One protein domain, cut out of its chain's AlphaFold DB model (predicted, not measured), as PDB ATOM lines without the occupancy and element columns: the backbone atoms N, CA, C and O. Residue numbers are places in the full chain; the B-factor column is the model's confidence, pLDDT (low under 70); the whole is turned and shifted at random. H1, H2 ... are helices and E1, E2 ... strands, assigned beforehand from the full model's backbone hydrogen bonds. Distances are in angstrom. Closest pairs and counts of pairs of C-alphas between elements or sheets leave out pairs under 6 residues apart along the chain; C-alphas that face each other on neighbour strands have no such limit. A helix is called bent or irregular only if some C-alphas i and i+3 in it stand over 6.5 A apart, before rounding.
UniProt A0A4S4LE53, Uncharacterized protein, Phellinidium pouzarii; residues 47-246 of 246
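This is residues 47 to 246 of the 246 residues of an uncharacterized protein of Phellinidium pouzarii (UniProt A0A4S4LE53). A long, narrow, twisted sheet of four strands runs through the domain, with H2 and H4 over one face and short H1 packed on H2. At the other end of the sheet the long helical hairpin H5 and H6 stands crosswise to the strands, and H3 packs slantwise on both of its helices. The printed part has 200 residues, with six named helices and four named strands in the order H1 E1 H2 E2 H3 H4 E3 H5 H6 E4; the mixed sheet has the order E1 E2 E4 E3, with E1 and E2 parallel and the other neighbours antiparallel. The class is mixed, helices and strands, and the whole is compact, with a radius of gyration of the C-alphas of 18.6 A and a flat outline of 56 by 42 by 23 A.

H1, residues 47 to 52, begins at C-alpha 47 at (211.200, 221.506, 275.188). E1 is residues 58 to 64, and H2 is residues 73 to 83, 15.0 A long. E2, residues 84 to 100, is 35.2 A long and bends by 108 degrees at residue 87. H3 is residues 124 to 136, 18.4 A long. H4, residues 146 to 155, is irregular, with C-alphas 147 and 150 7.2 A apart. E3, residues 159 to 171, is 34.1 A long and bends by 60 degrees at residue 162. H5, residues 184 to 208, begins at C-alpha 184 at (234.752, 230.702, 256.727) and is 35.9 A long; it is irregular, with C-alphas 201 and 204 7.1 A apart, and has a kink of 33 degrees near residue 201. H6, residues 213 to 228, is 22.3 A long. E4, residues 234 to 245, is 36.3 A long and ends at C-alpha 245 at (210.741, 208.271, 262.024).

In the sheet, E1 and E3 are the edge strands. E1 and E2 are parallel at 8 degrees, with N 61 and O 89 2.9 A apart, within hydrogen-bond range. E2 and E4 are antiparallel at 164 degrees, with N 92 and O 241 at 2.9 A. E4 and E3 are antiparallel at 163 degrees, with N 165 and O 240 at 2.8 A. E1, H2 and E2 form a strand-helix-strand unit, two parallel neighbour strands with a helix between them in the chain, and its crossover is right-handed. E2, H3, H4 and E3 form a split one, with E4 between its strands, also right-handed. H2 and H4 lie on the same face, forming two layers with the sheet. H2 runs along E2, at 16 degrees on the local plane and a height over the sheet of 9.6 A. H2 touches H4, closest at the C-alphas of Thr 74 and Leu 152, 5.8 A apart. H1, not on the sheet, touches H2, closest at the C-alphas of Leu 51 and Ser 83, 6.4 A apart. H5, on the same face as H2, stands up from the sheet, its line rising 52 degrees. H5 and H6 form a helical hairpin at a shallow tilt of 6 degrees. H3 touches H6 with residues 124 to 128 alone, closest at the C-alphas of Phe 125 and Val 223, 5.1 A apart. H5 touches H3 with residues 199 to 206 alone, closest at the C-alphas of Leu 206 and Ala 132, 6.2 A apart. Each O i to N i+4 pair is within hydrogen-bond range in H1, H2, H3 and H6, against 4 of 6 in H4 and 19 of 21 in H5.

The C-alphas of Pro 86 and Ala 116, the two farthest apart, are 56.8 A apart. The printed part has no cut. The links E2 to H3, 23 residues, and E3 to H5, 12 residues, are long. The mean pLDDT of the printed part is 89.6; residues 114 to 119, 137 to 142 and 179 to 180 are under 70.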
ATOM      1  N   VAL A  47     211.419 222.357 276.366       92.75
ATOM      2  CA  VAL A  47     211.200 221.506 275.188       92.75
ATOM      3  C   VAL A  47     210.508 220.189 275.542       92.75
ATOM      4  O   VAL A  47     209.717 219.692 274.743       92.75
ATOM      5  N   ILE A  48     210.766 219.636 276.732       93.19
ATOM      6  CA  ILE A  48     210.154 218.384 277.182       93.19
ATOM      7  C   ILE A  48     208.672 218.644 277.435       93.19
ATOM      8  O   ILE A  48     207.829 217.996 276.822       93.19
ATOM      9  N   ALA A  49     208.355 219.655 278.248       93.00
ATOM     10  CA  ALA A  49     206.969 220.019 278.539       93.00
ATOM     11  C   ALA A  49     206.187 220.389 277.269       93.00
ATOM     12  O   ALA A  49     205.037 219.991 277.109       93.00
ATOM     13  N   PHE A  50     206.817 221.115 276.340       94.50
ATOM     14  CA  PHE A  50     206.182 221.456 275.075       94.50
ATOM     15  C   PHE A  50     205.858 220.205 274.257       94.50
ATOM     16  O   PHE A  50     204.719 220.040 273.843       94.50
ATOM     17  N   LEU A  51     206.831 219.321 274.009       95.88
ATOM     18  CA  LEU A  51     206.633 218.175 273.117       95.88
ATOM     19  C   LEU A  51     205.674 217.117 273.687       95.88
ATOM     20  O   LEU A  51     205.071 216.383 272.905       95.88
ATOM     21  N   GLU A  52     205.471 217.057 275.008       94.38
ATOM     22  CA  GLU A  52     204.462 216.186 275.634       94.38
ATOM     23  C   GLU A  52     203.034 216.456 275.131       94.38
ATOM     24  O   GLU A  52     202.220 215.533 275.068       94.38
ATOM     25  N   GLU A  53     202.737 217.689 274.711       93.69
ATOM     26  CA  GLU A  53     201.426 218.070 274.174       93.69
ATOM     27  C   GLU A  53     201.256 217.748 272.677       93.69
ATOM     28  O   GLU A  53     200.152 217.848 272.138       93.69
ATOM     29  N   TYR A  54     202.327 217.343 271.984       93.62
ATOM     30  CA  TYR A  54     202.338 217.161 270.532       93.62
ATOM     31  C   TYR A  54     202.779 215.743 270.171       93.62
ATOM     32  O   TYR A  54     203.962 215.421 270.209       93.62
ATOM     33  N   ALA A  55     201.831 214.910 269.740       96.62
ATOM     34  CA  ALA A  55     202.090 213.563 269.233       96.62
ATOM     35  C   ALA A  55     201.748 213.472 267.738       96.62
ATOM     36  O   ALA A  55     200.626 213.784 267.339       96.62
ATOM     37  N   GLY A  56     202.700 213.040 266.906       96.94
ATOM     38  CA  GLY A  56     202.508 212.874 265.461       96.94
ATOM     39  C   GLY A  56     202.153 214.165 264.718       96.94
ATOM     40  O   GLY A  56     201.369 214.137 263.767       96.94
ATOM     41  N   VAL A  57     202.681 215.309 265.158       97.50
ATOM     42  CA  VAL A  57     202.326 216.626 264.606       97.50
ATOM     43  C   VAL A  57     203.369 217.130 263.614       97.50
ATOM     44  O   VAL A  57     202.992 217.725 262.605       97.50
ATOM     45  N   PHE A  58     204.651 216.888 263.875       98.19
ATOM     46  CA  PHE A  58     205.739 217.531 263.141       98.19
ATOM     47  C   PHE A  58     206.267 216.666 261.994       98.19
ATOM     48  O   PHE A  58     206.428 215.454 262.137       98.19
ATOM     49  N   ASP A  59     206.587 217.310 260.872       98.06
ATOM     50  CA  ASP A  59     207.281 216.682 259.740       98.06
ATOM     51  C   ASP A  59     208.814 216.754 259.897       98.06
ATOM     52  O   ASP A  59     209.545 215.904 259.390       98.06
ATOM     53  N   LEU A  60     209.312 217.755 260.630       97.38
ATOM     54  CA  LEU A  60     210.729 217.979 260.911       97.38
ATOM     55  C   LEU A  60     210.887 218.544 262.324       97.38
ATOM     56  O   LEU A  60     210.263 219.548 262.661       97.38
ATOM     57  N   ILE A  61     211.766 217.941 263.123       97.31
ATOM     58  CA  ILE A  61     212.265 218.523 264.371       97.31
ATOM     59  C   ILE A  61     213.777 218.689 264.245       97.31
ATOM     60  O   ILE A  61     214.508 217.737 263.973       97.31
ATOM     61  N   GLN A  62     214.244 219.917 264.463       95.00
ATOM     62  CA  GLN A  62     215.661 220.240 264.544       95.00
ATOM     63  C   GLN A  62     216.002 220.702 265.957       95.00
ATOM     64  O   GLN A  62     215.425 221.660 266.462       95.00
ATOM     65  N   CYS A  63     217.005 220.068 266.553       93.06
ATOM     66  CA  CYS A  63     217.565 220.447 267.840       93.06
ATOM     67  C   CYS A  63     219.036 220.822 267.647       93.06
ATOM     68  O   CYS A  63     219.843 220.010 267.185       93.06
ATOM     69  N   ARG A  64     219.392 222.062 267.991       89.19
ATOM     70  CA  ARG A  64     220.754 222.587 267.868       89.19
ATOM     71  C   ARG A  64     221.261 222.987 269.240       89.19
ATOM     72  O   ARG A  64     220.640 223.824 269.866       89.19
ATOM     73  N   SER A  65     222.380 222.419 269.673       88.19
ATOM     74  CA  SER A  65     222.960 222.717 270.984       88.19
ATOM     75  C   SER A  65     222.001 222.450 272.148       88.19
ATOM     76  O   SER A  65     221.965 223.198 273.117       88.19
ATOM     77  N   VAL A  66     221.233 221.355 272.056       88.69
ATOM     78  CA  VAL A  66     220.221 220.965 273.058       88.69
ATOM     79  C   VAL A  66     220.587 219.659 273.756       88.69
ATOM     80  O   VAL A  66     220.439 219.558 274.972       88.69
ATOM     81  N   ALA A  67     221.083 218.654 273.025       86.56
ATOM     82  CA  ALA A  67     221.236 217.293 273.551       86.56
ATOM     83  C   ALA A  67     222.207 217.238 274.737       86.56
ATOM     84  O   ALA A  67     222.030 216.456 275.669       86.56
ATOM     85  N   LYS A  68     223.209 218.117 274.733       83.44
ATOM     86  CA  LYS A  68     224.162 218.251 275.832       83.44
ATOM     87  C   LYS A  68     223.596 218.945 277.074       83.44
ATOM     88  O   LYS A  68     224.159 218.803 278.152       83.44
ATOM     89  N   HIS A  69     222.529 219.723 276.930       82.19
ATOM     90  CA  HIS A  69     222.036 220.631 277.968       82.19
ATOM     91  C   HIS A  69     220.773 220.129 278.668       82.19
ATOM     92  O   HIS A  69     220.401 220.665 279.712       82.19
ATOM     93  N   VAL A  70     220.143 219.082 278.139       86.50
ATOM     94  CA  VAL A  70     218.999 218.436 278.785       86.50
ATOM     95  C   VAL A  70     219.439 217.402 279.830       86.50
ATOM     96  O   VAL A  70     220.532 216.845 279.720       86.50
ATOM     97  N   PRO A  71     218.607 217.122 280.851       85.19
ATOM     98  CA  PRO A  71     218.917 216.114 281.868       85.19
ATOM     99  C   PRO A  71     219.066 214.695 281.301       85.19
ATOM    100  O   PRO A  71     219.946 213.947 281.729       85.19
ATOM    101  N   ASP A  72     218.206 214.347 280.336       89.25
ATOM    102  CA  ASP A  72     218.130 213.028 279.708       89.25
ATOM    103  C   ASP A  72     217.860 213.173 278.201       89.25
ATOM    104  O   ASP A  72     216.730 213.380 277.746       89.25
ATOM    105  N   ALA A  73     218.931 213.087 277.411       91.50
ATOM    106  CA  ALA A  73     218.855 213.204 275.959       91.50
ATOM    107  C   ALA A  73     218.193 211.984 275.296       91.50
ATOM    108  O   ALA A  73     217.617 212.111 274.211       91.50
ATOM    109  N   THR A  74     218.226 210.815 275.941       92.88
ATOM    110  CA  THR A  74     217.548 209.605 275.459       92.88
ATOM    111  C   THR A  74     216.039 209.767 275.597       92.88
ATOM    112  O   THR A  74     215.305 209.543 274.634       92.88
ATOM    113  N   ALA A  75     215.568 210.243 276.753       93.44
ATOM    114  CA  ALA A  75     214.159 210.553 276.966       93.44
ATOM    115  C   ALA A  75     213.660 211.633 275.993       93.44
ATOM    116  O   ALA A  75     212.596 211.464 275.394       93.44
ATOM    117  N   LEU A  76     214.448 212.694 275.770       94.75
ATOM    118  CA  LEU A  76     214.129 213.708 274.763       94.75
ATOM    119  C   LEU A  76     214.024 213.099 273.358       94.75
ATOM    120  O   LEU A  76     213.073 213.391 272.640       94.75
ATOM    121  N   THR A  77     214.965 212.237 272.965       96.31
ATOM    122  CA  THR A  77     214.947 211.580 271.645       96.31
ATOM    123  C   THR A  77     213.685 210.736 271.466       96.31
ATOM    124  O   THR A  77     213.012 210.841 270.439       96.31
ATOM    125  N   CYS A  78     213.292 209.987 272.500       96.88
ATOM    126  CA  CYS A  78     212.057 209.206 272.499       96.88
ATOM    127  C   CYS A  78     210.808 210.076 272.382       96.88
ATOM    128  O   CYS A  78     209.902 209.751 271.608       96.88
ATOM    129  N   LEU A  79     210.771 211.198 273.102       97.44
ATOM    130  CA  LEU A  79     209.677 212.157 273.025       97.44
ATOM    131  C   LEU A  79     209.569 212.776 271.625       97.44
ATOM    132  O   LEU A  79     208.491 212.754 271.038       97.44
ATOM    133  N   ILE A  80     210.687 213.207 271.038       97.88
ATOM    134  CA  ILE A  80     210.743 213.699 269.655       97.88
ATOM    135  C   ILE A  80     210.204 212.646 268.678       97.88
ATOM    136  O   ILE A  80     209.401 212.973 267.805       97.88
ATOM    137  N   GLY A  81     210.590 211.377 268.840       97.88
ATOM    138  CA  GLY A  81     210.092 210.277 268.010       97.88
ATOM    139  C   GLY A  81     208.574 210.093 268.077       97.88
ATOM    140  O   GLY A  81     207.967 209.696 267.083       97.88
ATOM    141  N   ARG A  82     207.943 210.424 269.211       97.88
ATOM    142  CA  ARG A  82     206.476 210.429 269.363       97.88
ATOM    143  C   ARG A  82     205.837 211.664 268.745       97.88
ATOM    144  O   ARG A  82     204.711 211.582 268.256       97.88
ATOM    145  N   SER A  83     206.526 212.800 268.777       98.25
ATOM    146  CA  SER A  83     206.037 214.067 268.236       98.25
ATOM    147  C   SER A  83     206.129 214.155 266.712       98.25
ATOM    148  O   SER A  83     205.354 214.894 266.099       98.25
ATOM    149  N   LEU A  84     207.026 213.387 266.092       98.56
ATOM    150  CA  LEU A  84     207.146 213.274 264.639       98.56
ATOM    151  C   LEU A  84     206.055 212.384 264.032       98.56
ATOM    152  O   LEU A  84     205.682 211.347 264.581       98.56
ATOM    153  N   ARG A  85     205.568 212.771 262.851       98.50
ATOM    154  CA  ARG A  85     204.767 211.895 261.983       98.50
ATOM    155  C   ARG A  85     205.623 210.739 261.444       98.50
ATOM    156  O   ARG A  85     206.836 210.909 261.314       98.50
ATOM    157  N   PRO A  86     205.023 209.595 261.059       98.25
ATOM    158  CA  PRO A  86     205.719 208.588 260.257       98.25
ATOM    159  C   PRO A  86     206.343 209.219 259.006       98.25
ATOM    160  O   PRO A  86     205.679 209.972 258.295       98.25
ATOM    161  N   GLY A  87     207.623 208.945 258.758       98.25
ATOM    162  CA  GLY A  87     208.417 209.581 257.704       98.25
ATOM    163  C   GLY A  87     208.998 210.957 258.063       98.25
ATOM    164  O   GLY A  87     209.749 211.517 257.267       98.25
ATOM    165  N   GLY A  88     208.686 211.500 259.244       98.38
ATOM    166  CA  GLY A  88     209.237 212.764 259.730       98.38
ATOM    167  C   GLY A  88     210.731 212.674 260.049       98.38
ATOM    168  O   GLY A  88     211.258 211.598 260.335       98.38
ATOM    169  N   VAL A  89     211.427 213.807 260.007       98.31
ATOM    170  CA  VAL A  89     212.890 213.871 260.141       98.31
ATOM    171  C   VAL A  89     213.292 214.455 261.492       98.31
ATOM    172  O   VAL A  89     212.778 215.490 261.914       98.31
ATOM    173  N   LEU A  90     214.271 213.829 262.142       98.00
ATOM    174  CA  LEU A  90     214.993 214.399 263.277       98.00
ATOM    175  C   LEU A  90     216.388 214.848 262.834       98.00
ATOM    176  O   LEU A  90     217.141 214.057 262.267       98.00
ATOM    177  N   LEU A  91     216.747 216.095 263.143       96.75
ATOM    178  CA  LEU A  91     218.097 216.644 263.006       96.75
ATOM    179  C   LEU A  91     218.657 217.031 264.381       96.75
ATOM    180  O   LEU A  91     218.169 217.982 264.991       96.75
ATOM    181  N   PHE A  92     219.726 216.373 264.834       94.19
ATOM    182  CA  PHE A  92     220.533 216.875 265.951       94.19
ATOM    183  C   PHE A  92     221.793 217.555 265.437       94.19
ATOM    184  O   PHE A  92     222.466 217.024 264.559       94.19
ATOM    185  N   ALA A  93     222.143 218.701 266.013       92.81
ATOM    186  CA  ALA A  93     223.399 219.387 265.749       92.81
ATOM    187  C   ALA A  93     224.038 219.854 267.058       92.81
ATOM    188  O   ALA A  93     223.479 220.717 267.727       92.81
ATOM    189  N   ASP A  94     225.210 219.333 267.411       91.38
ATOM    190  CA  ASP A  94     225.880 219.696 268.662       91.38
ATOM    191  C   ASP A  94     227.403 219.781 268.514       91.38
ATOM    192  O   ASP A  94     228.002 219.186 267.608       91.38
ATOM    193  N   ALA A  95     228.030 220.566 269.390       90.31
ATOM    194  CA  ALA A  95     229.479 220.742 269.409       90.31
ATOM    195  C   ALA A  95     230.170 219.648 270.237       90.31
ATOM    196  O   ALA A  95     229.613 219.112 271.198       90.31
ATOM    197  N   ILE A  96     231.422 219.357 269.886       90.56
ATOM    198  CA  ILE A  96     232.347 218.582 270.725       90.56
ATOM    199  C   ILE A  96     233.142 219.556 271.599       90.56
ATOM    200  O   ILE A  96     233.414 220.682 271.183       90.56
ATOM    201  N   THR A  97     233.479 219.146 272.821       88.19
ATOM    202  CA  THR A  97     234.129 220.014 273.824       88.19
ATOM    203  C   THR A  97     235.591 220.336 273.552       88.19
ATOM    204  O   THR A  97     236.129 221.276 274.136       88.19
ATOM    205  N   ASP A  98     236.232 219.595 272.657       92.94
ATOM    206  CA  ASP A  98     237.609 219.845 272.262       92.94
ATOM    207  C   ASP A  98     237.734 221.050 271.321       92.94
ATOM    208  O   ASP A  98     236.948 221.242 270.387       92.94
ATOM    209  N   ILE A  99     238.809 221.815 271.513       95.50
ATOM    210  CA  ILE A  99     239.245 222.856 270.579       95.50
ATOM    211  C   ILE A  99     240.393 222.305 269.748       95.50
ATOM    212  O   ILE A  99     241.393 221.850 270.296       95.50
ATOM    213  N   TYR A 100     240.276 222.377 268.427       94.88
ATOM    214  CA  TYR A 100     241.212 221.757 267.496       94.88
ATOM    215  C   TYR A 100     242.126 222.788 266.835       94.88
ATOM    216  O   TYR A 100     241.726 223.923 266.580       94.88
ATOM    217  N   ASN A 101     243.354 222.383 266.530       93.00
ATOM    218  CA  ASN A 101     244.297 223.159 265.729       93.00
ATOM    219  C   ASN A 101     244.093 222.917 264.218       93.00
ATOM    220  O   ASN A 101     243.211 222.165 263.799       93.00
ATOM    221  N   VAL A 102     244.932 223.541 263.385       91.81
ATOM    222  CA  VAL A 102     244.873 223.410 261.914       91.81
ATOM    223  C   VAL A 102     245.060 221.976 261.409       91.81
ATOM    224  O   VAL A 102     244.482 221.620 260.383       91.81
ATOM    225  N   ASP A 103     245.782 221.149 262.169       91.44
ATOM    226  CA  ASP A 103     246.028 219.728 261.899       91.44
ATOM    227  C   ASP A 103     244.915 218.819 262.458       91.44
ATOM    228  O   ASP A 103     245.047 217.592 262.489       91.44
ATOM    229  N   LYS A 104     243.807 219.417 262.923       91.38
ATOM    230  CA  LYS A 104     242.653 218.739 263.535       91.38
ATOM    231  C   LYS A 104     243.038 217.897 264.755       91.38
ATOM    232  O   LYS A 104     242.380 216.906 265.060       91.38
ATOM    233  N   GLN A 105     244.087 218.309 265.465       94.12
ATOM    234  CA  GLN A 105     244.470 217.752 266.758       94.12
ATOM    235  C   GLN A 105     243.940 218.646 267.882       94.12
ATOM    236  O   GLN A 105     243.979 219.873 267.740       94.12
ATOM    237  N   PRO A 106     243.446 218.073 268.990       95.12
ATOM    238  CA  PRO A 106     242.976 218.864 270.116       95.12
ATOM    239  C   PRO A 106     244.139 219.642 270.742       95.12
ATOM    240  O   PRO A 106     245.231 219.106 270.953       95.12
ATOM    241  N   TYR A 107     243.906 220.913 271.058       94.12
ATOM    242  CA  TYR A 107     244.833 221.705 271.850       94.12
ATOM    243  C   TYR A 107     244.894 221.149 273.276       94.12
ATOM    244  O   TYR A 107     243.858 221.032 273.935       94.12
ATOM    245  N   PRO A 108     246.093 220.867 273.811       94.12
ATOM    246  CA  PRO A 108     246.231 220.519 275.216       94.12
ATOM    247  C   PRO A 108     245.741 221.660 276.118       94.12
ATOM    248  O   PRO A 108     245.929 222.840 275.812       94.12
ATOM    249  N   LEU A 109     245.145 221.320 277.259       94.50
ATOM    250  CA  LEU A 109     244.614 222.310 278.199       94.50
ATOM    251  C   LEU A 109     245.739 223.158 278.811       94.50
ATOM    252  O   LEU A 109     246.787 222.631 279.196       94.50
ATOM    253  N   ALA A 110     245.497 224.460 278.984       92.94
ATOM    254  CA  ALA A 110     246.386 225.329 279.751       92.94
ATOM    255  C   ALA A 110     246.585 224.833 281.196       92.94
ATOM    256  O   ALA A 110     245.699 224.207 281.796       92.94
ATOM    257  N   LEU A 111     247.771 225.100 281.753       88.31
ATOM    258  CA  LEU A 111     248.141 224.706 283.111       88.31
ATOM    259  C   LEU A 111     247.748 225.804 284.100       88.31
ATOM    260  O   LEU A 111     248.188 226.942 283.986       88.31
ATOM    261  N   VAL A 112     246.956 225.446 285.111       82.06
ATOM    262  CA  VAL A 112     246.421 226.402 286.099       82.06
ATOM    263  C   VAL A 112     247.529 227.093 286.902       82.06
ATOM    264  O   VAL A 112     247.429 228.282 287.189       82.06
ATOM    265  N   ASN A 113     248.605 226.364 287.214       75.19
ATOM    266  CA  ASN A 113     249.739 226.869 287.996       75.19
ATOM    267  C   ASN A 113     250.689 227.764 287.188       75.19
ATOM    268  O   ASN A 113     251.587 228.368 287.763       75.19
ATOM    269  N   ASP A 114     250.506 227.826 285.871       67.19
ATOM    270  CA  ASP A 114     251.345 228.585 284.950       67.19
ATOM    271  C   ASP A 114     250.473 229.553 284.142       67.19
ATOM    272  O   ASP A 114     250.509 229.627 282.915       67.19
ATOM    273  N   SER A 115     249.623 230.287 284.865       59.53
ATOM    274  CA  SER A 115     248.649 231.223 284.299       59.53
ATOM    275  C   SER A 115     249.266 232.413 283.556       59.53
ATOM    276  O   SER A 115     248.547 233.173 282.908       59.53
ATOM    277  N   ALA A 116     250.593 232.550 283.629       55.75
ATOM    278  CA  ALA A 116     251.381 233.604 283.011       55.75
ATOM    279  C   ALA A 116     252.221 233.134 281.808       55.75
ATOM    280  O   ALA A 116     252.844 233.983 281.162       55.75
ATOM    281  N   SER A 117     252.281 231.834 281.480       55.56
ATOM    282  CA  SER A 117     253.082 231.403 280.333       55.56
ATOM    283  C   SER A 117     252.387 231.685 279.007       55.56
ATOM    284  O   SER A 117     251.227 231.348 278.771       55.56
ATOM    285  N   ASN A 118     253.147 232.293 278.093       59.50
ATOM    286  CA  ASN A 118     252.768 232.500 276.696       59.50
ATOM    287  C   ASN A 118     252.943 231.198 275.892       59.50
ATOM    288  O   ASN A 118     253.603 231.168 274.848       59.50
ATOM    289  N   ASP A 119     252.432 230.092 276.435       68.81
ATOM    290  CA  ASP A 119     252.570 228.785 275.820       68.81
ATOM    291  C   ASP A 119     251.690 228.700 274.569       68.81
ATOM    292  O   ASP A 119     250.461 228.598 274.613       68.81
ATOM    293  N   LYS A 120     252.347 228.730 273.411       71.12
ATOM    294  CA  LYS A 120     251.683 228.607 272.112       71.12
ATOM    295  C   LYS A 120     251.103 227.210 271.879       71.12
ATOM    296  O   LYS A 120     250.274 227.061 270.984       71.12
ATOM    297  N   ILE A 121     251.510 226.210 272.665       83.75
ATOM    298  CA  ILE A 121     251.098 224.812 272.513       83.75
ATOM    299  C   ILE A 121     249.759 224.554 273.208       83.75
ATOM    300  O   ILE A 121     248.936 223.822 272.671       83.75
ATOM    301  N   ARG A 122     249.519 225.144 274.382       91.44
ATOM    302  CA  ARG A 122     248.321 224.886 275.204       91.44
ATOM    303  C   ARG A 122     247.244 225.938 275.011       91.44
ATOM    304  O   ARG A 122     247.592 227.075 274.735       91.44
ATOM    305  N   SER A 123     245.968 225.600 275.201       93.69
ATOM    306  CA  SER A 123     244.860 226.554 275.063       93.69
ATOM    307  C   SER A 123     244.147 226.876 276.373       93.69
ATOM    308  O   SER A 123     243.739 225.987 277.130       93.69
ATOM    309  N   TRP A 124     243.973 228.177 276.610       94.06
ATOM    310  CA  TRP A 124     243.137 228.709 277.682       94.06
ATOM    311  C   TRP A 124     241.658 228.552 277.365       94.06
ATOM    312  O   TRP A 124     240.890 228.229 278.268       94.06
ATOM    313  N   PHE A 125     241.255 228.711 276.101       95.44
ATOM    314  CA  PHE A 125     239.872 228.476 275.707       95.44
ATOM    315  C   PHE A 125     239.482 227.006 275.887       95.44
ATOM    316  O   PHE A 125     238.447 226.718 276.485       95.44
ATOM    317  N   ALA A 126     240.355 226.075 275.485       95.31
ATOM    318  CA  ALA A 126     240.158 224.648 275.732       95.31
ATOM    319  C   ALA A 126     240.045 224.342 277.235       95.31
ATOM    320  O   ALA A 126     239.143 223.616 277.650       95.31
ATOM    321  N   ARG A 127     240.907 224.943 278.076       94.69
ATOM    322  CA  ARG A 127     240.804 224.838 279.544       94.69
ATOM    323  C   ARG A 127     239.455 225.347 280.044       94.69
ATOM    324  O   ARG A 127     238.805 224.641 280.804       94.69
ATOM    325  N   TRP A 128     239.033 226.540 279.635       94.69
ATOM    326  CA  TRP A 128     237.764 227.113 280.075       94.69
ATOM    327  C   TRP A 128     236.582 226.217 279.692       94.69
ATOM    328  O   TRP A 128     235.738 225.917 280.534       94.69
ATOM    329  N   LEU A 129     236.536 225.758 278.439       92.94
ATOM    330  CA  LEU A 129     235.465 224.904 277.933       92.94
ATOM    331  C   LEU A 129     235.422 223.557 278.664       92.94
ATOM    332  O   LEU A 129     234.348 223.135 279.090       92.94
ATOM    333  N   PHE A 130     236.574 222.923 278.895       92.06
ATOM    334  CA  PHE A 130     236.679 221.710 279.711       92.06
ATOM    335  C   PHE A 130     236.125 221.927 281.126       92.06
ATOM    336  O   PHE A 130     235.295 221.160 281.601       92.06
ATOM    337  N   GLU A 131     236.539 223.002 281.793       91.50
ATOM    338  CA  GLU A 131     236.136 223.299 283.168       91.50
ATOM    339  C   GLU A 131     234.638 223.624 283.264       91.50
ATOM    340  O   GLU A 131     233.968 223.144 284.177       91.50
ATOM    341  N   ALA A 132     234.081 224.387 282.323       89.69
ATOM    342  CA  ALA A 132     232.650 224.684 282.301       89.69
ATOM    343  C   ALA A 132     231.820 223.410 282.069       89.69
ATOM    344  O   ALA A 132     230.842 223.147 282.762       89.69
ATOM    345  N   THR A 133     232.244 222.575 281.121       84.88
ATOM    346  CA  THR A 133     231.483 221.389 280.709       84.88
ATOM    347  C   THR A 133     231.587 220.239 281.703       84.88
ATOM    348  O   THR A 133     230.594 219.550 281.933       84.88
ATOM    349  N   ALA A 134     232.739 220.065 282.356       83.81
ATOM    350  CA  ALA A 134     232.896 219.114 283.452       83.81
ATOM    351  C   ALA A 134     231.940 219.424 284.615       83.81
ATOM    352  O   ALA A 134     231.403 218.502 285.217       83.81
ATOM    353  N   ARG A 135     231.679 220.709 284.883       80.50
ATOM    354  CA  ARG A 135     230.774 221.169 285.949       80.50
ATOM    355  C   ARG A 135     229.301 221.007 285.592       80.50
ATOM    356  O   ARG A 135     228.494 220.592 286.414       80.50
ATOM    357  N   TRP A 136     228.952 221.225 284.327       75.06
ATOM    358  CA  TRP A 136     227.608 220.917 283.824       75.06
ATOM    359  C   TRP A 136     227.334 219.418 283.704       75.06
ATOM    360  O   TRP A 136     226.193 219.019 283.503       75.06
ATOM    361  N   THR A 137     228.360 218.573 283.808       66.25
ATOM    362  CA  THR A 137     228.198 217.118 283.805       66.25
ATOM    363  C   THR A 137     228.097 216.624 285.245       66.25
ATOM    364  O   THR A 137     229.101 216.328 285.889       66.25
ATOM    365  N   THR A 138     226.881 216.519 285.777       61.59
ATOM    366  CA  THR A 138     226.668 215.905 287.100       61.59
ATOM    367  C   THR A 138     226.428 214.399 286.975       61.59
ATOM    368  O   THR A 138     226.064 213.903 285.915       61.59
ATOM    369  N   LYS A 139     226.548 213.633 288.072       53.59
ATOM    370  CA  LYS A 139     226.135 212.210 288.075       53.59
ATOM    371  C   LYS A 139     224.664 212.005 287.674       53.59
ATOM    372  O   LYS A 139     224.315 210.910 287.249       53.59
ATOM    373  N   ALA A 140     223.825 213.026 287.854       52.53
ATOM    374  CA  ALA A 140     222.407 213.003 287.511       52.53
ATOM    375  C   ALA A 140     222.124 213.469 286.072       52.53
ATOM    376  O   ALA A 140     221.017 213.256 285.592       52.53
ATOM    377  N   GLN A 141     223.097 214.086 285.393       61.34
ATOM    378  CA  GLN A 141     222.941 214.652 284.057       61.34
ATOM    379  C   GLN A 141     223.945 214.007 283.100       61.34
ATOM    380  O   GLN A 141     225.151 214.265 283.149       61.34
ATOM    381  N   GLN A 142     223.445 213.125 282.235       62.31
ATOM    382  CA  GLN A 142     224.269 212.451 281.238       62.31
ATOM    383  C   GLN A 142     224.439 213.356 280.018       62.31
ATOM    384  O   GLN A 142     223.663 213.301 279.066       62.31
ATOM    385  N   ASN A 143     225.477 214.192 280.041       70.06
ATOM    386  CA  ASN A 143     225.782 215.055 278.907       70.06
ATOM    387  C   ASN A 143     226.106 214.218 277.663       70.06
ATOM    388  O   ASN A 143     227.063 213.432 277.638       70.06
ATOM    389  N   THR A 144     225.312 214.419 276.613       75.50
ATOM    390  CA  THR A 144     225.555 213.826 275.300       75.50
ATOM    391  C   THR A 144     226.356 214.812 274.462       75.50
ATOM    392  O   THR A 144     225.846 215.849 274.049       75.50
ATOM    393  N   GLU A 145     227.631 214.508 274.231       81.81
ATOM    394  CA  GLU A 145     228.451 215.275 273.291       81.81
ATOM    395  C   GLU A 145     228.016 215.037 271.840       81.81
ATOM    396  O   GLU A 145     227.379 214.030 271.524       81.81
ATOM    397  N   GLY A 146     228.381 215.957 270.939       80.06
ATOM    398  CA  GLY A 146     227.987 215.881 269.531       80.06
ATOM    399  C   GLY A 146     228.353 214.555 268.848       80.06
ATOM    400  O   GLY A 146     227.617 214.074 267.990       80.06
ATOM    401  N   ASP A 147     229.451 213.908 269.241       85.62
ATOM    402  CA  ASP A 147     229.854 212.609 268.694       85.62
ATOM    403  C   ASP A 147     228.970 211.434 269.138       85.62
ATOM    404  O   ASP A 147     229.003 210.388 268.493       85.62
ATOM    405  N   LYS A 148     228.134 211.603 270.167       90.06
ATOM    406  CA  LYS A 148     227.212 210.577 270.681       90.06
ATOM    407  C   LYS A 148     225.785 210.702 270.143       90.06
ATOM    408  O   LYS A 148     224.973 209.817 270.394       90.06
ATOM    409  N   LEU A 149     225.472 211.732 269.353       92.19
ATOM    410  CA  LEU A 149     224.124 211.936 268.795       92.19
ATOM    411  C   LEU A 149     223.619 210.738 267.976       92.19
ATOM    412  O   LEU A 149     222.443 210.390 268.032       92.19
ATOM    413  N   HIS A 150     224.513 210.084 267.231       93.44
ATOM    414  CA  HIS A 150     224.166 208.900 266.448       93.44
ATOM    415  C   HIS A 150     223.734 207.711 267.318       93.44
ATOM    416  O   HIS A 150     222.981 206.868 266.842       93.44
ATOM    417  N   ILE A 151     224.207 207.626 268.566       94.06
ATOM    418  CA  ILE A 151     223.833 206.560 269.504       94.06
ATOM    419  C   ILE A 151     222.374 206.754 269.909       94.06
ATOM    420  O   ILE A 151     221.584 205.831 269.737       94.06
ATOM    421  N   LEU A 152     221.997 207.979 270.306       94.06
ATOM    422  CA  LEU A 152     220.617 208.321 270.674       94.06
ATOM    423  C   LEU A 152     219.614 207.901 269.590       94.06
ATOM    424  O   LEU A 152     218.596 207.284 269.879       94.06
ATOM    425  N   MET A 153     219.930 208.203 268.329       95.81
ATOM    426  CA  MET A 153     219.061 207.883 267.194       95.81
ATOM    427  C   MET A 153     219.046 206.395 266.823       95.81
ATOM    428  O   MET A 153     218.080 205.937 266.230       95.81
ATOM    429  N   ARG A 154     220.123 205.645 267.090       96.25
ATOM    430  CA  ARG A 154     220.214 204.213 266.746       96.25
ATOM    431  C   ARG A 154     219.595 203.309 267.803       96.25
ATOM    432  O   ARG A 154     219.159 202.213 267.468       96.25
ATOM    433  N   GLU A 155     219.638 203.726 269.064       95.62
ATOM    434  CA  GLU A 155     219.115 202.941 270.183       95.62
ATOM    435  C   GLU A 155     217.597 203.085 270.339       95.62
ATOM    436  O   GLU A 155     216.951 202.193 270.891       95.62
ATOM    437  N   ASP A 156     217.011 204.164 269.817       95.69
ATOM    438  CA  ASP A 156     215.564 204.339 269.788       95.69
ATOM    439  C   ASP A 156     214.946 203.656 268.556       95.69
ATOM    440  O   ASP A 156     215.169 204.048 267.411       95.69
ATOM    441  N   SER A 157     214.122 202.634 268.799       96.94
ATOM    442  CA  SER A 157     213.475 201.823 267.759       96.94
ATOM    443  C   SER A 157     212.462 202.581 266.900       96.94
ATOM    444  O   SER A 157     211.970 202.040 265.911       96.94
ATOM    445  N   GLN A 158     212.135 203.822 267.261       98.06
ATOM    446  CA  GLN A 158     211.301 204.709 266.464       98.06
ATOM    447  C   GLN A 158     212.030 205.287 265.253       98.06
ATOM    448  O   GLN A 158     211.373 205.882 264.403       98.06
ATOM    449  N   PHE A 159     213.352 205.161 265.166       98.31
ATOM    450  CA  PHE A 159     214.136 205.831 264.143       98.31
ATOM    451  C   PHE A 159     214.915 204.863 263.256       98.31
ATOM    452  O   PHE A 159     215.544 203.911 263.712       98.31
ATOM    453  N   GLU A 160     214.949 205.186 261.968       98.12
ATOM    454  CA  GLU A 160     215.960 204.710 261.038       98.12
ATOM    455  C   GLU A 160     217.067 205.767 260.937       98.12
ATOM    456  O   GLU A 160     216.875 206.862 260.398       98.12
ATOM    457  N   TYR A 161     218.244 205.456 261.481       97.69
ATOM    458  CA  TYR A 161     219.399 206.345 261.394       97.69
ATOM    459  C   TYR A 161     219.958 206.388 259.969       97.69
ATOM    460  O   TYR A 161     220.394 205.366 259.437       97.69
ATOM    461  N   LEU A 162     220.037 207.589 259.392       97.19
ATOM    462  CA  LEU A 162     220.454 207.767 258.001       97.19
ATOM    463  C   LEU A 162     221.894 208.256 257.856       97.19
ATOM    464  O   LEU A 162     222.563 207.915 256.880       97.19
ATOM    465  N   GLY A 163     222.403 209.053 258.797       96.75
ATOM    466  CA  GLY A 163     223.771 209.537 258.685       96.75
ATOM    467  C   GLY A 163     224.148 210.654 259.640       96.75
ATOM    468  O   GLY A 163     223.348 211.146 260.432       96.75
ATOM    469  N   GLN A 164     225.416 211.044 259.537       96.06
ATOM    470  CA  GLN A 164     225.950 212.225 260.198       96.06
ATOM    471  C   GLN A 164     226.988 212.913 259.320       96.06
ATOM    472  O   GLN A 164     227.614 212.297 258.455       96.06
ATOM    473  N   LYS A 165     227.221 214.189 259.604       93.44
ATOM    474  CA  LYS A 165     228.282 215.000 259.022       93.44
ATOM    475  C   LYS A 165     228.996 215.766 260.124       93.44
ATOM    476  O   LYS A 165     228.377 216.280 261.051       93.44
ATOM    477  N   THR A 166     230.310 215.875 259.989       91.62
ATOM    478  CA  THR A 166     231.133 216.740 260.831       91.62
ATOM    479  C   THR A 166     231.537 217.979 260.048       91.62
ATOM    480  O   THR A 166     231.891 217.876 258.874       91.62
ATOM    481  N   TYR A 167     231.538 219.135 260.707       89.62
ATOM    482  CA  TYR A 167     232.173 220.342 260.189       89.62
ATOM    483  C   TYR A 167     233.010 221.025 261.274       89.62
ATOM    484  O   TYR A 167     232.747 220.878 262.467       89.62
ATOM    485  N   TYR A 168     234.043 221.746 260.849       92.44
ATOM    486  CA  TYR A 168     234.930 222.505 261.726       92.44
ATOM    487  C   TYR A 168     234.673 223.989 261.491       92.44
ATOM    488  O   TYR A 168     234.864 224.481 260.381       92.44
ATOM    489  N   SER A 169     234.211 224.701 262.517       93.25
ATOM    490  CA  SER A 169     233.999 226.144 262.440       93.25
ATOM    491  C   SER A 169     235.264 226.867 262.905       93.25
ATOM    492  O   SER A 169     235.682 226.634 264.048       93.25
ATOM    493  N   PRO A 170     235.887 227.723 262.077       95.12
ATOM    494  CA  PRO A 170     237.020 228.519 262.532       95.12
ATOM    495  C   PRO A 170     236.581 229.482 263.636       95.12
ATOM    496  O   PRO A 170     235.428 229.905 263.669       95.12
ATOM    497  N   ILE A 171     237.492 229.837 264.542       95.06
ATOM    498  CA  ILE A 171     237.257 230.847 265.581       95.06
ATOM    499  C   ILE A 171     238.147 232.050 265.283       95.06
ATOM    500  O   ILE A 171     239.360 231.974 265.456       95.06
ATOM    501  N   ASN A 172     237.538 233.148 264.835       95.50
ATOM    502  CA  ASN A 172     238.206 234.405 264.493       95.50
ATOM    503  C   ASN A 172     239.240 234.335 263.344       95.50
ATOM    504  O   ASN A 172     240.227 235.068 263.322       95.50
ATOM    505  N   TRP A 173     239.025 233.456 262.366       94.25
ATOM    506  CA  TRP A 173     239.787 233.417 261.112       94.25
ATOM    507  C   TRP A 173     238.946 232.777 260.004       94.25
ATOM    508  O   TRP A 173     237.819 232.357 260.248       94.25
ATOM    509  N   ASP A 174     239.467 232.724 258.781       92.75
ATOM    510  CA  ASP A 174     238.734 232.243 257.605       92.75
ATOM    511  C   ASP A 174     238.689 230.716 257.446       92.75
ATOM    512  O   ASP A 174     237.982 230.220 256.577       92.75
ATOM    513  N   GLY A 175     239.407 229.962 258.282       91.62
ATOM    514  CA  GLY A 175     239.522 228.506 258.163       91.62
ATOM    515  C   GLY A 175     240.512 228.034 257.090       91.62
ATOM    516  O   GLY A 175     240.771 226.833 257.008       91.62
ATOM    517  N   GLY A 176     241.122 228.954 256.332       88.56
ATOM    518  CA  GLY A 176     242.008 228.658 255.205       88.56
ATOM    519  C   GLY A 176     241.321 227.891 254.069       88.56
ATOM    520  O   GLY A 176     240.099 227.796 254.009       88.56
ATOM    521  N   ASP A 177     242.120 227.281 253.193       77.75
ATOM    522  CA  ASP A 177     241.634 226.525 252.024       77.75
ATOM    523  C   ASP A 177     241.103 225.120 252.383       77.75
ATOM    524  O   ASP A 177     241.203 224.176 251.598       77.75
ATOM    525  N   GLN A 178     240.579 224.933 253.599       71.69
ATOM    526  CA  GLN A 178     240.068 223.634 254.023       71.69
ATOM    527  C   GLN A 178     238.728 223.330 253.347       71.69
ATOM    528  O   GLN A 178     237.761 224.089 253.455       71.69
ATOM    529  N   GLU A 179     238.656 222.172 252.686       64.94
ATOM    530  CA  GLU A 179     237.420 221.680 252.080       64.94
ATOM    531  C   GLU A 179     236.263 221.672 253.091       64.94
ATOM    532  O   GLU A 179     236.376 221.161 254.208       64.94
ATOM    533  N   GLY A 180     235.121 222.218 252.669       66.88
ATOM    534  CA  GLY A 180     233.882 222.207 253.446       66.88
ATOM    535  C   GLY A 180     233.649 223.419 254.351       66.88
ATOM    536  O   GLY A 180     232.583 223.483 254.961       66.88
ATOM    537  N   ILE A 181     234.569 224.390 254.410       76.75
ATOM    538  CA  ILE A 181     234.366 225.657 255.133       76.75
ATOM    539  C   ILE A 181     233.907 226.749 254.152       76.75
ATOM    540  O   ILE A 181     234.668 227.609 253.715       76.75
ATOM    541  N   LEU A 182     232.626 226.711 253.788       77.81
ATOM    542  CA  LEU A 182     231.985 227.787 253.023       77.81
ATOM    543  C   LEU A 182     231.803 229.016 253.924       77.81
ATOM    544  O   LEU A 182     231.365 228.878 255.062       77.81
ATOM    545  N   ASN A 183     232.103 230.217 253.421       86.94
ATOM    546  CA  ASN A 183     231.983 231.480 254.169       86.94
ATOM    547  C   ASN A 183     232.796 231.521 255.479       86.94
ATOM    548  O   ASN A 183     232.382 232.145 256.457       86.94
ATOM    549  N   GLY A 184     233.967 230.876 255.505       90.19
ATOM    550  CA  GLY A 184     234.752 230.702 256.727       90.19
ATOM    551  C   GLY A 184     235.109 231.997 257.459       90.19
ATOM    552  O   GLY A 184     235.069 232.017 258.683       90.19
ATOM    553  N   ALA A 185     235.351 233.103 256.747       91.12
ATOM    554  CA  ALA A 185     235.612 234.403 257.375       91.12
ATOM    555  C   ALA A 185     234.417 234.929 258.192       91.12
ATOM    556  O   ALA A 185     234.609 235.535 259.245       91.12
ATOM    557  N   GLU A 186     233.191 234.697 257.722       90.56
ATOM    558  CA  GLU A 186     231.980 235.106 258.433       90.56
ATOM    559  C   GLU A 186     231.696 234.170 259.609       90.56
ATOM    560  O   GLU A 186     231.470 234.632 260.727       90.56
ATOM    561  N   ILE A 187     231.831 232.855 259.390       91.50
ATOM    562  CA  ILE A 187     231.745 231.855 260.462       91.50
ATOM    563  C   ILE A 187     232.759 232.172 261.565       91.50
ATOM    564  O   ILE A 187     232.405 232.151 262.739       91.50
ATOM    565  N   GLY A 188     233.993 232.527 261.203       93.88
ATOM    566  CA  GLY A 188     235.053 232.896 262.134       93.88
ATOM    567  C   GLY A 188     234.670 234.047 263.054       93.88
ATOM    568  O   GLY A 188     234.862 233.955 264.269       93.88
ATOM    569  N   LYS A 189     234.096 235.116 262.496       93.31
ATOM    570  CA  LYS A 189     233.628 236.274 263.270       93.31
ATOM    571  C   LYS A 189     232.471 235.906 264.193       93.31
ATOM    572  O   LYS A 189     232.497 236.265 265.365       93.31
ATOM    573  N   LEU A 190     231.484 235.167 263.686       91.56
ATOM    574  CA  LEU A 190     230.343 234.712 264.484       91.56
ATOM    575  C   LEU A 190     230.793 233.789 265.621       91.56
ATOM    576  O   LEU A 190     230.340 233.930 266.752       91.56
ATOM    577  N   MET A 191     231.744 232.894 265.355       93.62
ATOM    578  CA  MET A 191     232.310 232.023 266.377       93.62
ATOM    579  C   MET A 191     233.090 232.792 267.436       93.62
ATOM    580  O   MET A 191     233.007 232.419 268.600       93.62
ATOM    581  N   LEU A 192     233.796 233.874 267.088       94.50
ATOM    582  CA  LEU A 192     234.401 234.743 268.099       94.50
ATOM    583  C   LEU A 192     233.332 235.301 269.046       94.50
ATOM    584  O   LEU A 192     233.500 235.214 270.258       94.50
ATOM    585  N   LEU A 193     232.230 235.832 268.507       92.69
ATOM    586  CA  LEU A 193     231.125 236.349 269.323       92.69
ATOM    587  C   LEU A 193     230.549 235.255 270.230       92.69
ATOM    588  O   LEU A 193     230.447 235.466 271.437       92.69
ATOM    589  N   ASN A 194     230.301 234.062 269.681       91.31
ATOM    590  CA  ASN A 194     229.818 232.912 270.448       91.31
ATOM    591  C   ASN A 194     230.775 232.528 271.587       91.31
ATOM    592  O   ASN A 194     230.320 232.205 272.680       91.31
ATOM    593  N   VAL A 195     232.094 232.577 271.363       94.31
ATOM    594  CA  VAL A 195     233.081 232.330 272.424       94.31
ATOM    595  C   VAL A 195     232.962 233.378 273.527       94.31
ATOM    596  O   VAL A 195     232.910 233.019 274.699       94.31
ATOM    597  N   LEU A 196     232.903 234.664 273.180       93.69
ATOM    598  CA  LEU A 196     232.824 235.737 274.176       93.69
ATOM    599  C   LEU A 196     231.534 235.663 275.003       93.69
ATOM    600  O   LEU A 196     231.584 235.824 276.225       93.69
ATOM    601  N   ASP A 197     230.412 235.366 274.352       90.94
ATOM    602  CA  ASP A 197     229.125 235.148 275.009       90.94
ATOM    603  C   ASP A 197     229.168 233.916 275.918       90.94
ATOM    604  O   ASP A 197     228.707 233.963 277.061       90.94
ATOM    605  N   PHE A 198     229.796 232.831 275.458       90.94
ATOM    606  CA  PHE A 198     229.986 231.622 276.252       90.94
ATOM    607  C   PHE A 198     230.807 231.880 277.520       90.94
ATOM    608  O   PHE A 198     230.435 231.398 278.593       90.94
ATOM    609  N   LEU A 199     231.895 232.657 277.441       93.50
ATOM    610  CA  LEU A 199     232.686 233.038 278.620       93.50
ATOM    611  C   LEU A 199     231.827 233.773 279.650       93.50
ATOM    612  O   LEU A 199     231.880 233.465 280.842       93.50
ATOM    613  N   GLN A 200     230.998 234.715 279.195       92.12
ATOM    614  CA  GLN A 200     230.104 235.458 280.076       92.12
ATOM    615  C   GLN A 200     229.042 234.546 280.707       92.12
ATOM    616  O   GLN A 200     228.827 234.607 281.919       92.12
ATOM    617  N   ALA A 201     228.400 233.694 279.904       88.94
ATOM    618  CA  ALA A 201     227.309 232.827 280.341       88.94
ATOM    619  C   ALA A 201     227.769 231.707 281.288       88.94
ATOM    620  O   ALA A 201     227.052 231.348 282.218       88.94
ATOM    621  N   SER A 202     228.974 231.168 281.089       91.12
ATOM    622  CA  SER A 202     229.512 230.067 281.903       91.12
ATOM    623  C   SER A 202     230.206 230.522 283.191       91.12
ATOM    624  O   SER A 202     230.382 229.718 284.111       91.12
ATOM    625  N   ARG A 203     230.553 231.811 283.316       92.56
ATOM    626  CA  ARG A 203     231.240 232.366 284.495       92.56
ATOM    627  C   ARG A 203     230.543 232.059 285.833       92.56
ATOM    628  O   ARG A 203     231.247 231.635 286.750       92.56
ATOM    629  N   PRO A 204     229.213 232.223 285.995       90.50
ATOM    630  CA  PRO A 204     228.552 231.954 287.274       90.50
ATOM    631  C   PRO A 204     228.700 230.498 287.736       90.50
ATOM    632  O   PRO A 204     228.913 230.255 288.920       90.50
ATOM    633  N   SER A 205     228.659 229.544 286.800       87.12
ATOM    634  CA  SER A 205     228.831 228.114 287.093       87.12
ATOM    635  C   SER A 205     230.260 227.777 287.531       87.12
ATOM    636  O   SER A 205     230.474 226.953 288.418       87.12
ATOM    637  N   LEU A 206     231.256 228.459 286.963       90.31
ATOM    638  CA  LEU A 206     232.650 228.304 287.379       90.31
ATOM    639  C   LEU A 206     232.890 228.850 288.798       90.31
ATOM    640  O   LEU A 206     233.636 228.244 289.569       90.31
ATOM    641  N   LEU A 207     232.230 229.957 289.157       90.44
ATOM    642  CA  LEU A 207     232.290 230.543 290.501       90.44
ATOM    643  C   LEU A 207     231.598 229.667 291.555       90.44
ATOM    644  O   LEU A 207     232.147 229.478 292.640       90.44
ATOM    645  N   SER A 208     230.416 229.117 291.252       85.44
ATOM    646  CA  SER A 208     229.642 228.315 292.214       85.44
ATOM    647  C   SER A 208     230.363 227.047 292.672       85.44
ATOM    648  O   SER A 208     230.084 226.542 293.754       85.44
ATOM    649  N   GLU A 209     231.312 226.553 291.877       76.81
ATOM    650  CA  GLU A 209     232.063 225.322 292.144       76.81
ATOM    651  C   GLU A 209     233.530 225.573 292.528       76.81
ATOM    652  O   GLU A 209     234.394 224.709 292.369       76.81
ATOM    653  N   GLY A 210     233.823 226.763 293.065       82.75
ATOM    654  CA  GLY A 210     235.037 227.013 293.844       82.75
ATOM    655  C   GLY A 210     236.201 227.680 293.109       82.75
ATOM    656  O   GLY A 210     237.253 227.870 293.724       82.75
ATOM    657  N   LEU A 211     236.051 228.082 291.840       89.06
ATOM    658  CA  LEU A 211     237.038 228.970 291.215       89.06
ATOM    659  C   LEU A 211     236.889 230.392 291.761       89.06
ATOM    660  O   LEU A 211     235.785 230.895 291.952       89.06
ATOM    661  N   THR A 212     238.019 231.054 292.010       92.44
ATOM    662  CA  THR A 212     238.006 232.426 292.525       92.44
ATOM    663  C   THR A 212     237.802 233.436 291.402       92.44
ATOM    664  O   THR A 212     238.231 233.227 290.265       92.44
ATOM    665  N   GLU A 213     237.218 234.582 291.742       94.19
ATOM    666  CA  GLU A 213     237.059 235.711 290.822       94.19
ATOM    667  C   GLU A 213     238.408 236.153 290.224       94.19
ATOM    668  O   GLU A 213     238.510 236.369 289.018       94.19
ATOM    669  N   ALA A 214     239.469 236.182 291.039       92.25
ATOM    670  CA  ALA A 214     240.825 236.502 290.590       92.25
ATOM    671  C   ALA A 214     241.346 235.495 289.547       92.25
ATOM    672  O   ALA A 214     241.902 235.894 288.524       92.25
ATOM    673  N   THR A 215     241.122 234.196 289.761       91.88
ATOM    674  CA  THR A 215     241.481 233.150 288.791       91.88
ATOM    675  C   THR A 215     240.737 233.348 287.472       91.88
ATOM    676  O   THR A 215     241.358 233.349 286.409       91.88
ATOM    677  N   LEU A 216     239.419 233.560 287.527       93.62
ATOM    678  CA  LEU A 216     238.597 233.709 286.326       93.62
ATOM    679  C   LEU A 216     238.867 235.006 285.569       93.62
ATOM    680  O   LEU A 216     238.656 235.047 284.362       93.62
ATOM    681  N   GLN A 217     239.319 236.068 286.238       93.88
ATOM    682  CA  GLN A 217     239.780 237.284 285.560       93.88
ATOM    683  C   GLN A 217     241.045 237.023 284.738       93.88
ATOM    684  O   GLN A 217     241.124 237.447 283.586       93.88
ATOM    685  N   VAL A 218     242.011 236.283 285.293       92.75
ATOM    686  CA  VAL A 218     243.227 235.901 284.559       92.75
ATOM    687  C   VAL A 218     242.883 234.994 283.380       92.75
ATOM    688  O   VAL A 218     243.366 235.216 282.274       92.75
ATOM    689  N   TRP A 219     242.018 234.000 283.589       94.19
ATOM    690  CA  TRP A 219     241.628 233.081 282.522       94.19
ATOM    691  C   TRP A 219     240.833 233.779 281.421       94.19
ATOM    692  O   TRP A 219     241.150 233.574 280.258       94.19
ATOM    693  N   ASP A 220     239.851 234.624 281.756       94.69
ATOM    694  CA  ASP A 220     239.065 235.369 280.762       94.69
ATOM    695  C   ASP A 220     239.975 236.252 279.900       94.69
ATOM    696  O   ASP A 220     239.891 236.200 278.673       94.69
ATOM    697  N   LYS A 221     240.921 236.967 280.524       93.81
ATOM    698  CA  LYS A 221     241.936 237.730 279.794       93.81
ATOM    699  C   LYS A 221     242.735 236.830 278.849       93.81
ATOM    700  O   LYS A 221     242.832 237.131 277.664       93.81
ATOM    701  N   ASN A 222     243.267 235.719 279.353       93.00
ATOM    702  CA  ASN A 222     244.083 234.815 278.549       93.00
ATOM    703  C   ASN A 222     243.295 234.190 277.388       93.00
ATOM    704  O   ASN A 222     243.843 234.055 276.298       93.00
ATOM    705  N   VAL A 223     242.019 233.838 277.589       94.69
ATOM    706  CA  VAL A 223     241.150 233.363 276.505       94.69
ATOM    707  C   VAL A 223     240.958 234.460 275.467       94.69
ATOM    708  O   VAL A 223     241.122 234.191 274.283       94.69
ATOM    709  N   ARG A 224     240.631 235.691 275.879       94.38
ATOM    710  CA  ARG A 224     240.416 236.817 274.952       94.38
ATOM    711  C   ARG A 224     241.660 237.118 274.131       94.38
ATOM    712  O   ARG A 224     241.556 237.231 272.911       94.38
ATOM    713  N   ASP A 225     242.816 237.201 274.779       92.06
ATOM    714  CA  ASP A 225     244.101 237.400 274.108       92.06
ATOM    715  C   ASP A 225     244.361 236.254 273.116       92.06
ATOM    716  O   ASP A 225     244.777 236.478 271.983       92.06
ATOM    717  N   GLU A 226     244.045 235.020 273.507       92.31
ATOM    718  CA  GLU A 226     244.240 233.831 272.689       92.31
ATOM    719  C   GLU A 226     243.333 233.774 271.448       92.31
ATOM    720  O   GLU A 226     243.838 233.546 270.350       92.31
ATOM    721  N   VAL A 227     242.020 233.977 271.592       92.81
ATOM    722  CA  VAL A 227     241.060 233.858 270.475       92.81
ATOM    723  C   VAL A 227     241.074 235.073 269.551       92.81
ATOM    724  O   VAL A 227     240.597 235.002 268.419       92.81
ATOM    725  N   THR A 228     241.635 236.195 270.005       90.25
ATOM    726  CA  THR A 228     241.865 237.372 269.156       90.25
ATOM    727  C   THR A 228     243.234 237.357 268.475       90.25
ATOM    728  O   THR A 228     243.425 238.063 267.482       90.25
ATOM    729  N   ALA A 229     244.174 236.533 268.949       84.12
ATOM    730  CA  ALA A 229     245.508 236.450 268.377       84.12
ATOM    731  C   ALA A 229     245.495 235.773 266.993       84.12
ATOM    732  O   ALA A 229     245.115 234.607 266.869       84.12
ATOM    733  N   PRO A 230     246.054 236.416 265.950       73.12
ATOM    734  CA  PRO A 230     246.101 235.836 264.605       73.12
ATOM    735  C   PRO A 230     247.004 234.594 264.517       73.12
ATOM    736  O   PRO A 230     246.978 233.858 263.531       73.12
ATOM    737  N   THR A 231     247.835 234.360 265.536       79.38
ATOM    738  CA  THR A 231     248.811 233.268 265.568       79.38
ATOM    739  C   THR A 231     248.237 231.936 266.037       79.38
ATOM    740  O   THR A 231     248.915 230.923 265.876       79.38
ATOM    741  N   LYS A 232     247.037 231.906 266.635       86.75
ATOM    742  CA  LYS A 232     246.445 230.673 267.167       86.75
ATOM    743  C   LYS A 232     245.145 230.355 266.447       86.75
ATOM    744  O   LYS A 232     244.075 230.847 266.774       86.75
ATOM    745  N   ARG A 233     245.275 229.530 265.413       92.69
ATOM    746  CA  ARG A 233     244.165 229.127 264.552       92.69
ATOM    747  C   ARG A 233     243.429 227.956 265.175       92.69
ATOM    748  O   ARG A 233     243.976 226.860 265.275       92.69
ATOM    749  N   MET A 234     242.196 228.216 265.583       94.38
ATOM    750  CA  MET A 234     241.360 227.249 266.277       94.38
ATOM    751  C   MET A 234     240.139 226.869 265.462       94.38
ATOM    752  O   MET A 234     239.563 227.699 264.752       94.38
ATOM    753  N   PHE A 235     239.709 225.632 265.653       95.12
ATOM    754  CA  PHE A 235     238.434 225.127 265.200       95.12
ATOM    755  C   PHE A 235     237.622 224.593 266.375       95.12
ATOM    756  O   PHE A 235     238.156 223.905 267.247       95.12
ATOM    757  N   LEU A 236     236.315 224.840 266.343       94.50
ATOM    758  CA  LEU A 236     235.344 224.060 267.103       94.50
ATOM    759  C   LEU A 236     234.718 223.026 266.167       94.50
ATOM    760  O   LEU A 236     234.342 223.347 265.036       94.50
ATOM    761  N   LYS A 237     234.639 221.777 266.621       93.94
ATOM    762  CA  LYS A 237     234.058 220.687 265.842       93.94
ATOM    763  C   LYS A 237     232.578 220.547 266.164       93.94
ATOM    764  O   LYS A 237     232.190 220.464 267.325       93.94
ATOM    765  N   TRP A 238     231.780 220.436 265.116       92.62
ATOM    766  CA  TRP A 238     230.344 220.237 265.188       92.62
ATOM    767  C   TRP A 238     229.963 218.933 264.510       92.62
ATOM    768  O   TRP A 238     230.527 218.568 263.472       92.62
ATOM    769  N   VAL A 239     228.981 218.249 265.078       94.31
ATOM    770  CA  VAL A 239     228.382 217.047 264.509       94.31
ATOM    771  C   VAL A 239     226.917 217.325 264.249       94.31
ATOM    772  O   VAL A 239     226.216 217.829 265.120       94.31
ATOM    773  N   VAL A 240     226.466 217.000 263.043       94.31
ATOM    774  CA  VAL A 240     225.056 217.003 262.664       94.31
ATOM    775  C   VAL A 240     224.669 215.575 262.322       94.31
ATOM    776  O   VAL A 240     225.269 214.999 261.418       94.31
ATOM    777  N   ALA A 241     223.703 215.008 263.030       96.75
ATOM    778  CA  ALA A 241     223.174 213.667 262.817       96.75
ATOM    779  C   ALA A 241     221.702 213.747 262.406       96.75
ATOM    780  O   ALA A 241     220.987 214.652 262.845       96.75
ATOM    781  N   TRP A 242     221.256 212.815 261.564       97.81
ATOM    782  CA  TRP A 242     219.871 212.770 261.114       97.81
ATOM    783  C   TRP A 242     219.314 211.354 260.998       97.81
ATOM    784  O   TRP A 242     220.007 210.401 260.623       97.81
ATOM    785  N   ALA A 243     218.025 211.252 261.298       98.31
ATOM    786  CA  ALA A 243     217.251 210.024 261.252       98.31
ATOM    787  C   ALA A 243     215.820 210.301 260.782       98.31
ATOM    788  O   ALA A 243     215.341 211.436 260.854       98.31
ATOM    789  N   VAL A 244     215.148 209.256 260.308       98.44
ATOM    790  CA  VAL A 244     213.743 209.299 259.894       98.44
ATOM    791  C   VAL A 244     212.906 208.456 260.842       98.44
ATOM    792  O   VAL A 244     213.315 207.367 261.239       98.44
ATOM    793  N   LYS A 245     211.740 208.972 261.221       98.25
ATOM    794  CA  LYS A 245     210.741 208.271 262.024       98.25
ATOM    795  C   LYS A 245     210.105 207.146 261.199       98.25
ATOM    796  O   LYS A 245     209.542 207.426 260.139       98.25
ATOM    797  N   VAL A 246     210.171 205.906 261.695       95.75
ATOM    798  CA  VAL A 246     209.490 204.730 261.110       95.75
ATOM    799  C   VAL A 246     208.074 204.536 261.641       95.75
ATOM    800  O   VAL A 246     207.783 204.973 262.783       95.75
TER     801      VAL A 246